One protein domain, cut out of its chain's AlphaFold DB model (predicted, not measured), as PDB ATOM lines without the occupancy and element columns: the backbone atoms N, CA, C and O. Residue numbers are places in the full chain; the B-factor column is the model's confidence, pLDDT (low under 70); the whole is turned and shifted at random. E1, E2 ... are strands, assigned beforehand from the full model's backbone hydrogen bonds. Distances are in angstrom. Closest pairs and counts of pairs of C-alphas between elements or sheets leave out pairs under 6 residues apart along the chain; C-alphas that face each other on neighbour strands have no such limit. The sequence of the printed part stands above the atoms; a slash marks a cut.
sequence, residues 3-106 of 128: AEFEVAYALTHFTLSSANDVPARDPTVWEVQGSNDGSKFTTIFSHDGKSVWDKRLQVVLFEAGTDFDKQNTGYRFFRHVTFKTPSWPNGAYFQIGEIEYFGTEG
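This is residues 3 to 106 of the 128 residues of an uncharacterized protein of Candidatus Poribacteria bacterium (UniProt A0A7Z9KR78). Two three-stranded layers, E3-E2-E5 and E4-E1-E6, lie partly face to face, joined by sharply bent E1, whose start pairs with E5. Of 104 printed residues, 52 are in six strands, E1 to E6 in order, making one branched antiparallel sheet, all strand, with no named helix. The whole is compact, radius of gyration of the C-alphas 13.9 A, spans 38 by 25 by 21 A.

E1, residues 3 to 17, begins at C-alpha 3 (272.448, 385.949, 389.124) and bends by 151 degrees at residue 8. Next come E2, 29 to 35, E3, 42 to 48, E4, 59 to 63, and E5, 75 to 84, 25.0 A long. E6, 98 to 105, ends at C-alpha 105 (267.063, 399.207, 383.830).

E4 and E5 lie on one side of E1; N 14 and O 62, 3.0 A, and N 5 and O 76, 2.8 A, are within hydrogen-bond range. E2 and E3 form a hairpin, with N 32 and O 45 2.9 A apart.

The printed part has no cut. Links E1 to E2, E4 to E5 and E5 to E6 are long. Residues 91, 92 and 106 have pLDDT under 70.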
ATOM      1  N   ALA A   3     271.670 384.761 389.448       93.94
ATOM      2  CA  ALA A   3     272.448 385.949 389.124       93.94
ATOM      3  C   ALA A   3     271.941 387.133 389.963       93.94
ATOM      4  O   ALA A   3     270.734 387.255 390.190       93.94
ATOM      5  N   GLU A   4     272.857 387.985 390.415       94.62
ATOM      6  CA  GLU A   4     272.565 389.229 391.133       94.62
ATOM      7  C   GLU A   4     273.141 390.414 390.357       94.62
ATOM      8  O   GLU A   4     274.257 390.346 389.841       94.62
ATOM      9  N   PHE A   5     272.379 391.502 390.318       90.44
ATOM     10  CA  PHE A   5     272.746 392.769 389.707       90.44
ATOM     11  C   PHE A   5     272.709 393.904 390.742       90.44
ATOM     12  O   PHE A   5     271.976 393.863 391.739       90.44
ATOM     13  N   GLU A   6     273.505 394.949 390.500       90.25
ATOM     14  CA  GLU A   6     273.564 396.123 391.380       90.25
ATOM     15  C   GLU A   6     272.218 396.861 391.416       90.25
ATOM     16  O   GLU A   6     271.723 397.211 392.491       90.25
ATOM     17  N   VAL A   7     271.585 397.016 390.250       89.56
ATOM     18  CA  VAL A   7     270.278 397.661 390.079       89.56
ATOM     19  C   VAL A   7     269.224 396.679 389.565       89.56
ATOM     20  O   VAL A   7     269.525 395.556 389.167       89.56
ATOM     21  N   ALA A   8     267.959 397.094 389.625       93.75
ATOM     22  CA  ALA A   8     266.838 396.284 389.174       93.75
ATOM     23  C   ALA A   8     266.633 396.402 387.655       93.75
ATOM     24  O   ALA A   8     266.613 397.507 387.109       93.75
ATOM     25  N   TYR A   9     266.397 395.273 386.989       94.75
ATOM     26  CA  TYR A   9     266.125 395.206 385.551       94.75
ATOM     27  C   TYR A   9     264.735 394.640 385.283       94.75
ATOM     28  O   TYR A   9     264.325 393.664 385.909       94.75
ATOM     29  N   ALA A  10     264.002 395.232 384.344       95.62
ATOM     30  CA  ALA A  10     262.827 394.601 383.756       95.62
ATOM     31  C   ALA A  10     263.308 393.663 382.639       95.62
ATOM     32  O   ALA A  10     263.906 394.122 381.664       95.62
ATOM     33  N   LEU A  11     263.087 392.354 382.793       96.25
ATOM     34  CA  LEU A  11     263.545 391.359 381.821       96.25
ATOM     35  C   LEU A  11     262.811 391.548 380.487       96.25
ATOM     36  O   LEU A  11     261.580 391.515 380.445       96.25
ATOM     37  N   THR A  12     263.566 391.749 379.408       97.00
ATOM     38  CA  THR A  12     263.029 391.911 378.048       97.00
ATOM     39  C   THR A  12     263.152 390.620 377.256       97.00
ATOM     40  O   THR A  12     262.249 390.286 376.496       97.00
ATOM     41  N   HIS A  13     264.242 389.885 377.447       98.25
ATOM     42  CA  HIS A  13     264.449 388.559 376.883       98.25
ATOM     43  C   HIS A  13     265.529 387.812 377.663       98.25
ATOM     44  O   HIS A  13     266.303 388.401 378.422       98.25
ATOM     45  N   PHE A  14     265.586 386.502 377.475       98.50
ATOM     46  CA  PHE A  14     266.693 385.684 377.947       98.50
ATOM     47  C   PHE A  14     267.007 384.595 376.925       98.50
ATOM     48  O   PHE A  14     266.145 384.194 376.137       98.50
ATOM     49  N   THR A  15     268.244 384.118 376.937       98.56
ATOM     50  CA  THR A  15     268.672 382.974 376.130       98.56
ATOM     51  C   THR A  15     268.918 381.777 377.035       98.56
ATOM     52  O   THR A  15     269.346 381.919 378.180       98.56
ATOM     53  N   LEU A  16     268.638 380.579 376.529       98.31
ATOM     54  CA  LEU A  16     268.995 379.329 377.189       98.31
ATOM     55  C   LEU A  16     269.656 378.404 376.176       98.31
ATOM     56  O   LEU A  16     269.081 378.115 375.120       98.31
ATOM     57  N   SER A  17     270.847 377.907 376.499       97.94
ATOM     58  CA  SER A  17     271.563 376.976 375.630       97.94
ATOM     59  C   SER A  17     271.626 375.561 376.195       97.94
ATOM     60  O   SER A  17     271.791 375.351 377.403       97.94
ATOM     61  N   SER A  18     271.500 374.560 375.321       97.50
ATOM     62  CA  SER A  18     271.743 373.175 375.721       97.50
ATOM     63  C   SER A  18     273.235 372.964 375.971       97.50
ATOM     64  O   SER A  18     274.083 373.439 375.218       97.50
ATOM     65  N   ALA A  19     273.572 372.205 377.018       95.88
ATOM     66  CA  ALA A  19     274.963 371.833 377.302       95.88
ATOM     67  C   ALA A  19     275.504 370.835 376.248       95.88
ATOM     68  O   ALA A  19     274.878 370.630 375.203       95.88
ATOM     69  N   ASN A  20     276.583 370.104 376.564       95.19
ATOM     70  CA  ASN A  20     277.091 368.990 375.744       95.19
ATOM     71  C   ASN A  20     277.223 367.631 376.479       95.19
ATOM     72  O   ASN A  20     277.997 366.787 376.044       95.19
ATOM     73  N   ASP A  21     276.510 367.397 377.590       92.12
ATOM     74  CA  ASP A  21     276.557 366.112 378.320       92.12
ATOM     75  C   ASP A  21     275.501 365.093 377.812       92.12
ATOM     76  O   ASP A  21     275.758 364.453 376.796       92.12
ATOM     77  N   VAL A  22     274.261 365.000 378.328       92.75
ATOM     78  CA  VAL A  22     273.263 364.017 377.795       92.75
ATOM     79  C   VAL A  22     271.804 364.502 377.806       92.75
ATOM     80  O   VAL A  22     271.378 365.001 378.841       92.75
ATOM     81  N   PRO A  23     270.988 364.314 376.743       93.31
ATOM     82  CA  PRO A  23     269.623 364.868 376.673       93.31
ATOM     83  C   PRO A  23     268.703 364.533 377.859       93.31
ATOM     84  O   PRO A  23     267.820 365.302 378.218       93.31
ATOM     85  N   ALA A  24     268.932 363.401 378.531       93.75
ATOM     86  CA  ALA A  24     268.156 363.002 379.705       93.75
ATOM     87  C   ALA A  24     268.288 363.956 380.913       93.75
ATOM     88  O   ALA A  24     267.500 363.849 381.852       93.75
ATOM     89  N   ARG A  25     269.262 364.876 380.896       94.69
ATOM     90  CA  ARG A  25     269.488 365.912 381.919       94.69
ATOM     91  C   ARG A  25     268.992 367.296 381.494       94.69
ATOM     92  O   ARG A  25     269.169 368.252 382.247       94.69
ATOM     93  N   ASP A  26     268.393 367.427 380.314       95.44
ATOM     94  CA  ASP A  26     267.829 368.702 379.876       95.44
ATOM     95  C   ASP A  26     266.583 369.036 380.721       95.44
ATOM     96  O   ASP A  26     265.749 368.155 380.956       95.44
ATOM     97  N   PRO A  27     266.441 370.276 381.216       95.94
ATOM     98  CA  PRO A  27     265.242 370.706 381.925       95.94
ATOM     99  C   PRO A  27     263.973 370.540 381.078       95.94
ATOM    100  O   PRO A  27     263.885 371.044 379.961       95.94
ATOM    101  N   THR A  28     262.963 369.872 381.635       96.00
ATOM    102  CA  THR A  28     261.625 369.713 381.029       96.00
ATOM    103  C   THR A  28     260.540 370.431 381.813       96.00
ATOM    104  O   THR A  28     259.549 370.863 381.234       96.00
ATOM    105  N   VAL A  29     260.749 370.609 383.120       97.38
ATOM    106  CA  VAL A  29     259.916 371.476 383.956       97.38
ATOM    107  C   VAL A  29     260.827 372.444 384.681       97.38
ATOM    108  O   VAL A  29     261.674 372.006 385.467       97.38
ATOM    109  N   TRP A  30     260.707 373.734 384.387       97.75
ATOM    110  CA  TRP A  30     261.602 374.763 384.908       97.75
ATOM    111  C   TRP A  30     260.990 376.160 384.842       97.75
ATOM    112  O   TRP A  30     260.011 376.401 384.140       97.75
ATOM    113  N   GLU A  31     261.591 377.083 385.584       98.62
ATOM    114  CA  GLU A  31     261.167 378.478 385.653       98.62
ATOM    115  C   GLU A  31     262.353 379.443 385.612       98.62
ATOM    116  O   GLU A  31     263.435 379.141 386.129       98.62
ATOM    117  N   VAL A  32     262.091 380.642 385.083       98.62
ATOM    118  CA  VAL A  32     262.868 381.854 385.371       98.62
ATOM    119  C   VAL A  32     262.094 382.681 386.382       98.62
ATOM    120  O   VAL A  32     260.908 382.964 386.196       98.62
ATOM    121  N   GLN A  33     262.769 383.089 387.450       98.62
ATOM    122  CA  GLN A  33     262.166 383.853 388.534       98.62
ATOM    123  C   GLN A  33     262.986 385.101 388.864       98.62
ATOM    124  O   GLN A  33     264.212 385.080 388.762       98.62
ATOM    125  N   GLY A  34     262.308 386.155 389.313       97.25
ATOM    126  CA  GLY A  34     262.894 387.426 389.738       97.25
ATOM    127  C   GLY A  34     262.708 387.698 391.233       97.25
ATOM    128  O   GLY A  34     261.710 387.287 391.820       97.25
ATOM    129  N   SER A  35     263.648 388.397 391.868       97.00
ATOM    130  CA  SER A  35     263.518 388.892 393.246       97.00
ATOM    131  C   SER A  35     264.229 390.234 393.438       97.00
ATOM    132  O   SER A  35     265.159 390.572 392.709       97.00
ATOM    133  N   ASN A  36     263.797 391.007 394.438       95.06
ATOM    134  CA  ASN A  36     264.486 392.219 394.896       95.06
ATOM    135  C   ASN A  36     265.163 392.055 396.266       95.06
ATOM    136  O   ASN A  36     265.986 392.891 396.629       95.06
ATOM    137  N   ASP A  37     264.851 390.987 397.005       93.75
ATOM    138  CA  ASP A  37     265.404 390.708 398.338       93.75
ATOM    139  C   ASP A  37     266.258 389.426 398.390       93.75
ATOM    140  O   ASP A  37     266.824 389.101 399.429       93.75
ATOM    141  N   GLY A  38     266.343 388.683 397.280       93.38
ATOM    142  CA  GLY A  38     267.115 387.445 397.175       93.38
ATOM    143  C   GLY A  38     266.500 386.249 397.914       93.38
ATOM    144  O   GLY A  38     267.101 385.176 397.939       93.38
ATOM    145  N   SER A  39     265.304 386.396 398.492       94.81
ATOM    146  CA  SER A  39     264.634 385.381 399.316       94.81
ATOM    147  C   SER A  39     263.234 385.022 398.809       94.81
ATOM    148  O   SER A  39     262.892 383.841 398.715       94.81
ATOM    149  N   LYS A  40     262.436 386.017 398.415       95.38
ATOM    150  CA  LYS A  40     261.101 385.860 397.838       95.38
ATOM    151  C   LYS A  40     261.192 386.064 396.340       95.38
ATOM    152  O   LYS A  40     261.536 387.152 395.884       95.38
ATOM    153  N   PHE A  41     260.891 385.016 395.588       97.38
ATOM    154  CA  PHE A  41     260.983 385.021 394.135       97.38
ATOM    155  C   PHE A  41     259.596 384.978 393.502       97.38
ATOM    156  O   PHE A  41     258.742 384.199 393.924       97.38
ATOM    157  N   THR A  42     259.411 385.803 392.479       97.19
ATOM    158  CA  THR A  42     258.235 385.840 391.611       97.19
ATOM    159  C   THR A  42     258.569 385.133 390.303       97.19
ATOM    160  O   THR A  42     259.600 385.423 389.695       97.19
ATOM    161  N   THR A  43     257.712 384.223 389.849       98.38
ATOM    162  CA  THR A  43     257.870 383.562 388.545       98.38
ATOM    163  C   THR A  43     257.640 384.555 387.406       98.38
ATOM    164  O   THR A  43     256.641 385.271 387.398       98.38
ATOM    165  N   ILE A  44     258.582 384.603 386.461       97.94
ATOM    166  CA  ILE A  44     258.534 385.442 385.250       97.94
ATOM    167  C   ILE A  44     258.158 384.589 384.040       97.94
ATOM    168  O   ILE A  44     257.309 384.978 383.246       97.94
ATOM    169  N   PHE A  45     258.781 383.417 383.920       98.56
ATOM    170  CA  PHE A  45     258.538 382.447 382.859       98.56
ATOM    171  C   PHE A  45     258.478 381.045 383.464       98.56
ATOM    172  O   PHE A  45     259.254 380.726 384.369       98.56
ATOM    173  N   SER A  46     257.588 380.208 382.938       98.44
ATOM    174  CA  SER A  46     257.445 378.807 383.322       98.44
ATOM    175  C   SER A  46     257.336 377.929 382.089       98.44
ATOM    176  O   SER A  46     256.559 378.226 381.183       98.44
ATOM    177  N   HIS A  47     258.039 376.805 382.108       98.44
ATOM    178  CA  HIS A  47     257.945 375.768 381.097       98.44
ATOM    179  C   HIS A  47     257.612 374.435 381.754       98.44
ATOM    180  O   HIS A  47     258.290 374.020 382.694       98.44
ATOM    181  N   ASP A  48     256.591 373.756 381.238       97.69
ATOM    182  CA  ASP A  48     256.233 372.381 381.595       97.69
ATOM    183  C   ASP A  48     255.936 371.615 380.305       97.69
ATOM    184  O   ASP A  48     254.860 371.728 379.712       97.69
ATOM    185  N   GLY A  49     256.935 370.893 379.804       94.81
ATOM    186  CA  GLY A  49     256.806 370.208 378.530       94.81
ATOM    187  C   GLY A  49     258.053 369.455 378.093       94.81
ATOM    188  O   GLY A  49     258.901 369.049 378.884       94.81
ATOM    189  N   LYS A  50     258.151 369.221 376.783       93.25
ATOM    190  CA  LYS A  50     259.326 368.583 376.173       93.25
ATOM    191  C   LYS A  50     260.541 369.516 376.226       93.25
ATOM    192  O   LYS A  50     260.407 370.690 376.554       93.25
ATOM    193  N   SER A  51     261.718 368.984 375.895       94.25
ATOM    194  CA  SER A  51     262.923 369.802 375.702       94.25
ATOM    195  C   SER A  51     262.635 370.969 374.753       94.25
ATOM    196  O   SER A  51     261.940 370.790 373.753       94.25
ATOM    197  N   VAL A  52     263.193 372.138 375.065       97.00
ATOM    198  CA  VAL A  52     263.158 373.323 374.192       97.00
ATOM    199  C   VAL A  52     264.221 373.259 373.087       97.00
ATOM    200  O   VAL A  52     264.203 374.072 372.169       97.00
ATOM    201  N   TRP A  53     265.137 372.286 373.156       97.38
ATOM    202  CA  TRP A  53     266.185 372.062 372.163       97.38
ATOM    203  C   TRP A  53     265.994 370.755 371.406       97.38
ATOM    204  O   TRP A  53     265.719 369.713 372.007       97.38
ATOM    205  N   ASP A  54     266.295 370.811 370.112       95.38
ATOM    206  CA  ASP A  54     266.366 369.659 369.212       95.38
ATOM    207  C   ASP A  54     267.816 369.209 368.968       95.38
ATOM    208  O   ASP A  54     268.065 368.138 368.407       95.38
ATOM    209  N   LYS A  55     268.800 370.037 369.352       96.06
ATOM    210  CA  LYS A  55     270.237 369.787 369.162       96.06
ATOM    211  C   LYS A  55     271.050 370.199 370.392       96.06
ATOM    212  O   LYS A  55     270.616 370.998 371.220       96.06
ATOM    213  N   ARG A  56     272.270 369.662 370.496       96.44
ATOM    214  CA  ARG A  56     273.268 370.105 371.485       96.44
ATOM    215  C   ARG A  56     273.879 371.443 371.081       96.44
ATOM    216  O   ARG A  56     273.986 371.711 369.886       96.44
ATOM    217  N   LEU A  57     274.288 372.237 372.072       96.31
ATOM    218  CA  LEU A  57     274.828 373.590 371.892       96.31
ATOM    219  C   LEU A  57     273.873 374.536 371.140       96.31
ATOM    220  O   LEU A  57     274.301 375.526 370.551       96.31
ATOM    221  N   GLN A  58     272.576 374.223 371.130       98.06
ATOM    222  CA  GLN A  58     271.558 375.076 370.533       98.06
ATOM    223  C   GLN A  58     271.190 376.164 371.534       98.06
ATOM    224  O   GLN A  58     270.914 375.857 372.689       98.06
ATOM    225  N   VAL A  59     271.135 377.411 371.075       98.38
ATOM    226  CA  VAL A  59     270.621 378.546 371.845       98.38
ATOM    227  C   VAL A  59     269.165 378.777 371.459       98.38
ATOM    228  O   VAL A  59     268.831 378.777 370.273       98.38
ATOM    229  N   VAL A  60     268.304 378.954 372.455       98.56
ATOM    230  CA  VAL A  60     266.898 379.337 372.281       98.56
ATOM    231  C   VAL A  60     266.694 380.691 372.946       98.56
ATOM    232  O   VAL A  60     267.175 380.907 374.056       98.56
ATOM    233  N   LEU A  61     266.011 381.591 372.244       98.50
ATOM    234  CA  LEU A  61     265.627 382.916 372.720       98.50
ATOM    235  C   LEU A  61     264.180 382.871 373.217       98.50
ATOM    236  O   LEU A  61     263.334 382.288 372.543       98.50
ATOM    237  N   PHE A  62     263.918 383.516 374.350       98.62
ATOM    238  CA  PHE A  62     262.578 383.748 374.882       98.62
ATOM    239  C   PHE A  62     262.365 385.249 375.071       98.62
ATOM    240  O   PHE A  62     263.179 385.906 375.730       98.62
ATOM    241  N   GLU A  63     261.281 385.795 374.528       98.38
ATOM    242  CA  GLU A  63     261.032 387.239 374.460       98.38
ATOM    243  C   GLU A  63     259.773 387.676 375.218       98.38
ATOM    244  O   GLU A  63     258.708 387.055 375.155       98.38
ATOM    245  N   ALA A  64     259.867 388.820 375.895       96.44
ATOM    246  CA  ALA A  64     258.743 389.441 376.576       96.44
ATOM    247  C   ALA A  64     257.692 389.957 375.575       96.44
ATOM    248  O   ALA A  64     257.973 390.765 374.687       96.44
ATOM    249  N   GLY A  65     256.438 389.563 375.773       96.56
ATOM    250  CA  GLY A  65     255.318 389.799 374.864       96.56
ATOM    251  C   GLY A  65     255.107 388.693 373.830       96.56
ATOM    252  O   GLY A  65     254.088 388.735 373.142       96.56
ATOM    253  N   THR A  66     256.022 387.722 373.746       97.75
ATOM    254  CA  THR A  66     255.900 386.534 372.892       97.75
ATOM    255  C   THR A  66     255.797 385.276 373.750       97.75
ATOM    256  O   THR A  66     254.788 384.578 373.689       97.75
ATOM    257  N   ASP A  67     256.803 385.028 374.590       98.06
ATOM    258  CA  ASP A  67     256.934 383.800 375.384       98.06
ATOM    259  C   ASP A  67     256.554 383.992 376.860       98.06
ATOM    260  O   ASP A  67     256.172 383.040 377.539       98.06
ATOM    261  N   PHE A  68     256.651 385.222 377.371       97.62
ATOM    262  CA  PHE A  68     256.207 385.608 378.714       97.62
ATOM    263  C   PHE A  68     255.692 387.047 378.740       97.62
ATOM    264  O   PHE A  68     255.940 387.824 377.820       97.62
ATOM    265  N   ASP A  69     254.992 387.432 379.804       96.50
ATOM    266  CA  ASP A  69     254.438 388.778 379.924       96.50
ATOM    267  C   ASP A  69     255.524 389.854 380.058       96.50
ATOM    268  O   ASP A  69     256.530 389.697 380.759       96.50
ATOM    269  N   LYS A  70     255.279 391.012 379.436       93.88
ATOM    270  CA  LYS A  70     256.128 392.196 379.617       93.88
ATOM    271  C   LYS A  70     256.163 392.603 381.085       93.88
ATOM    272  O   LYS A  70     255.127 392.786 381.723       93.88
ATOM    273  N   GLN A  71     257.371 392.772 381.608       88.81
ATOM    274  CA  GLN A  71     257.578 393.085 383.013       88.81
ATOM    275  C   GLN A  71     257.307 394.568 383.288       88.81
ATOM    276  O   GLN A  71     257.922 395.445 382.687       88.81
ATOM    277  N   ASN A  72     256.427 394.843 384.252       87.19
ATOM    278  CA  ASN A  72     256.185 396.193 384.782       87.19
ATOM    279  C   ASN A  72     256.984 396.470 386.067       87.19
ATOM    280  O   ASN A  72     256.850 397.523 386.684       87.19
ATOM    281  N   THR A  73     257.773 395.500 386.528       87.75
ATOM    282  CA  THR A  73     258.580 395.575 387.749       87.75
ATOM    283  C   THR A  73     259.964 395.027 387.449       87.75
ATOM    284  O   THR A  73     260.087 393.971 386.833       87.75
ATOM    285  N   GLY A  74     260.997 395.761 387.867       93.00
ATOM    286  CA  GLY A  74     262.374 395.304 387.767       93.00
ATOM    287  C   GLY A  74     262.795 394.437 388.954       93.00
ATOM    288  O   GLY A  74     262.296 394.614 390.070       93.00
ATOM    289  N   TYR A  75     263.754 393.542 388.718       94.75
ATOM    290  CA  TYR A  75     264.343 392.662 389.727       94.75
ATOM    291  C   TYR A  75     265.871 392.768 389.746       94.75
ATOM    292  O   TYR A  75     266.498 392.927 388.699       94.75
ATOM    293  N   ARG A  76     266.469 392.679 390.940       95.94
ATOM    294  CA  ARG A  76     267.932 392.613 391.139       95.94
ATOM    295  C   ARG A  76     268.477 391.193 391.037       95.94
ATOM    296  O   ARG A  76     269.630 390.998 390.678       95.94
ATOM    297  N   PHE A  77     267.657 390.202 391.367       97.06
ATOM    298  CA  PHE A  77     268.022 388.793 391.332       97.06
ATOM    299  C   PHE A  77     267.216 388.087 390.259       97.06
ATOM    300  O   PHE A  77     265.991 388.195 390.251       97.06
ATOM    301  N   PHE A  78     267.887 387.299 389.428       97.62
ATOM    302  CA  PHE A  78     267.250 386.391 388.482       97.62
ATOM    303  C   PHE A  78     267.744 384.981 388.726       97.62
ATOM    304  O   PHE A  78     268.937 384.764 388.939       97.62
ATOM    305  N   ARG A  79     266.849 383.998 388.704       97.88
ATOM    306  CA  ARG A  79     267.249 382.600 388.842       97.88
ATOM    307  C   ARG A  79     266.530 381.683 387.877       97.88
ATOM    308  O   ARG A  79     265.330 381.811 387.668       97.88
ATOM    309  N   HIS A  80     267.279 380.695 387.403       97.56
ATOM    310  CA  HIS A  80     266.752 379.503 386.754       97.56
ATOM    311  C   HIS A  80     266.557 378.408 387.797       97.56
ATOM    312  O   HIS A  80     267.497 378.084 388.544       97.56
ATOM    313  N   VAL A  81     265.375 377.802 387.814       96.75
ATOM    314  CA  VAL A  81     265.033 376.677 388.688       96.75
ATOM    315  C   VAL A  81     264.549 375.513 387.836       96.75
ATOM    316  O   VAL A  81     263.537 375.629 387.160       96.75
ATOM    317  N   THR A  82     265.251 374.380 387.890       95.56
ATOM    318  CA  THR A  82     264.806 373.132 387.255       95.56
ATOM    319  C   THR A  82     264.087 372.264 388.278       95.56
ATOM    320  O   THR A  82     264.650 371.957 389.329       95.56
ATOM    321  N   PHE A  83     262.878 371.821 387.950       94.75
ATOM    322  CA  PHE A  83     262.082 370.898 388.760       94.75
ATOM    323  C   PHE A  83     262.161 369.461 388.248       94.75
ATOM    324  O   PHE A  83     262.216 368.528 389.050       94.75
ATOM    325  N   LYS A  84     262.168 369.266 386.922       95.44
ATOM    326  CA  LYS A  84     262.248 367.937 386.303       95.44
ATOM    327  C   LYS A  84     263.140 367.928 385.068       95.44
ATOM    328  O   LYS A  84     263.278 368.927 384.364       95.44
ATOM    329  N   THR A  85     263.687 366.747 384.820       95.19
ATOM    330  CA  THR A  85     264.364 366.328 383.591       95.19
ATOM    331  C   THR A  85     263.748 364.996 383.140       95.19
ATOM    332  O   THR A  85     263.015 364.372 383.918       95.19
ATOM    333  N   PRO A  86     264.039 364.496 381.926       93.25
ATOM    334  CA  PRO A  86     263.572 363.181 381.490       93.25
ATOM    335  C   PRO A  86     263.988 362.020 382.408       93.25
ATOM    336  O   PRO A  86     263.287 361.015 382.467       93.25
ATOM    337  N   SER A  87     265.104 362.139 383.137       90.56
ATOM    338  CA  SER A  87     265.547 361.125 384.105       90.56
ATOM    339  C   SER A  87     264.863 361.205 385.475       90.56
ATOM    340  O   SER A  87     265.172 360.398 386.353       90.56
ATOM    341  N   TRP A  88     263.954 362.155 385.707       88.56
ATOM    342  CA  TRP A  88     263.253 362.296 386.986       88.56
ATOM    343  C   TRP A  88     262.288 361.116 387.256       88.56
ATOM    344  O   TRP A  88     261.596 360.683 386.334       88.56
ATOM    345  N   PRO A  89     262.181 360.600 388.501       86.00
ATOM    346  CA  PRO A  89     262.905 361.017 389.711       86.00
ATOM    347  C   PRO A  89     264.270 360.327 389.903       86.00
ATOM    348  O   PRO A  89     265.007 360.681 390.817       86.00
ATOM    349  N   ASN A  90     264.626 359.357 389.059       81.19
ATOM    350  CA  ASN A  90     265.752 358.439 389.279       81.19
ATOM    351  C   ASN A  90     267.139 359.014 388.918       81.19
ATOM    352  O   ASN A  90     268.157 358.380 389.189       81.19
ATOM    353  N   GLY A  91     267.202 360.203 388.318       68.06
ATOM    354  CA  GLY A  91     268.434 360.920 387.988       68.06
ATOM    355  C   GLY A  91     268.258 362.419 388.200       68.06
ATOM    356  O   GLY A  91     267.871 363.129 387.278       68.06
ATOM    357  N   ALA A  92     268.527 362.894 389.417       62.53
ATOM    358  CA  ALA A  92     268.305 364.276 389.859       62.53
ATOM    359  C   ALA A  92     269.435 365.254 389.464       62.53
ATOM    360  O   ALA A  92     269.846 366.098 390.258       62.53
ATOM    361  N   TYR A  93     269.944 365.146 388.237       85.00
ATOM    362  CA  TYR A  93     270.955 366.060 387.700       85.00
ATOM    363  C   TYR A  93     270.380 366.778 386.482       85.00
ATOM    364  O   TYR A  93     269.823 366.125 385.599       85.00
ATOM    365  N   PHE A  94     270.523 368.103 386.431       93.06
ATOM    366  CA  PHE A  94     270.204 368.891 385.242       93.06
ATOM    367  C   PHE A  94     271.474 369.470 384.623       93.06
ATOM    368  O   PHE A  94     272.487 369.633 385.305       93.06
ATOM    369  N   GLN A  95     271.401 369.801 383.340       93.62
ATOM    370  CA  GLN A  95     272.453 370.510 382.622       93.62
ATOM    371  C   GLN A  95     271.864 371.691 381.854       93.62
ATOM    372  O   GLN A  95     270.773 371.595 381.297       93.62
ATOM    373  N   ILE A  96     272.624 372.774 381.791       95.50
ATOM    374  CA  ILE A  96     272.407 373.933 380.924       95.50
ATOM    375  C   ILE A  96     273.800 374.347 380.452       95.50
ATOM    376  O   ILE A  96     274.756 374.228 381.221       95.50
ATOM    377  N   GLY A  97     273.937 374.738 379.187       96.12
ATOM    378  CA  GLY A  97     275.200 375.274 378.681       96.12
ATOM    379  C   GLY A  97     275.425 376.671 379.244       96.12
ATOM    380  O   GLY A  97     276.410 376.923 379.931       96.12
ATOM    381  N   GLU A  98     274.454 377.541 379.003       96.75
ATOM    382  CA  GLU A  98     274.458 378.939 379.398       96.75
ATOM    383  C   GLU A  98     273.024 379.451 379.567       96.75
ATOM    384  O   GLU A  98     272.084 378.948 378.940       96.75
ATOM    385  N   ILE A  99     272.877 380.454 380.428       97.38
ATOM    386  CA  ILE A  99     271.697 381.305 380.501       97.38
ATOM    387  C   ILE A  99     272.163 382.758 380.527       97.38
ATOM    388  O   ILE A  99     273.009 383.112 381.350       97.38
ATOM    389  N   GLU A 100     271.603 383.595 379.661       97.50
ATOM    390  CA  GLU A 100     271.893 385.031 379.631       97.50
ATOM    391  C   GLU A 100     270.591 385.806 379.822       97.50
ATOM    392  O   GLU A 100     269.572 385.491 379.208       97.50
ATOM    393  N   TYR A 101     270.618 386.829 380.676       97.06
ATOM    394  CA  TYR A 101     269.465 387.684 380.947       97.06
ATOM    395  C   TYR A 101     269.689 389.069 380.351       97.06
ATOM    396  O   TYR A 101     270.718 389.695 380.607       97.06
ATOM    397  N   PHE A 102     268.694 389.572 379.627       95.62
ATOM    398  CA  PHE A 102     268.712 390.898 379.027       95.62
ATOM    399  C   PHE A 102     267.499 391.688 379.495       95.62
ATOM    400  O   PHE A 102     266.374 391.189 379.562       95.62
ATOM    401  N   GLY A 103     267.714 392.952 379.818       93.19
ATOM    402  CA  GLY A 103     266.654 393.795 380.332       93.19
ATOM    403  C   GLY A 103     266.983 395.263 380.197       93.19
ATOM    404  O   GLY A 103     268.129 395.652 379.978       93.19
ATOM    405  N   THR A 104     265.955 396.084 380.335       91.69
ATOM    406  CA  THR A 104     266.132 397.515 380.556       91.69
ATOM    407  C   THR A 104     266.245 397.765 382.048       91.69
ATOM    408  O   THR A 104     265.610 397.070 382.846       91.69
ATOM    409  N   GLU A 105     267.042 398.756 382.441       86.38
ATOM    410  CA  GLU A 105     267.063 399.207 383.830       86.38
ATOM    411  C   GLU A 105     265.648 399.627 384.226       86.38
ATOM    412  O   GLU A 105     265.078 400.601 383.734       86.38
ATOM    413  N   GLY A 106     265.052 398.805 385.077       63.53
ATOM    414  CA  GLY A 106     263.696 398.931 385.565       63.53
ATOM    415  C   GLY A 106     263.778 399.441 386.984       63.53
ATOM    416  O   GLY A 106     263.448 398.719 387.923       63.53
TER     417      GLY A 106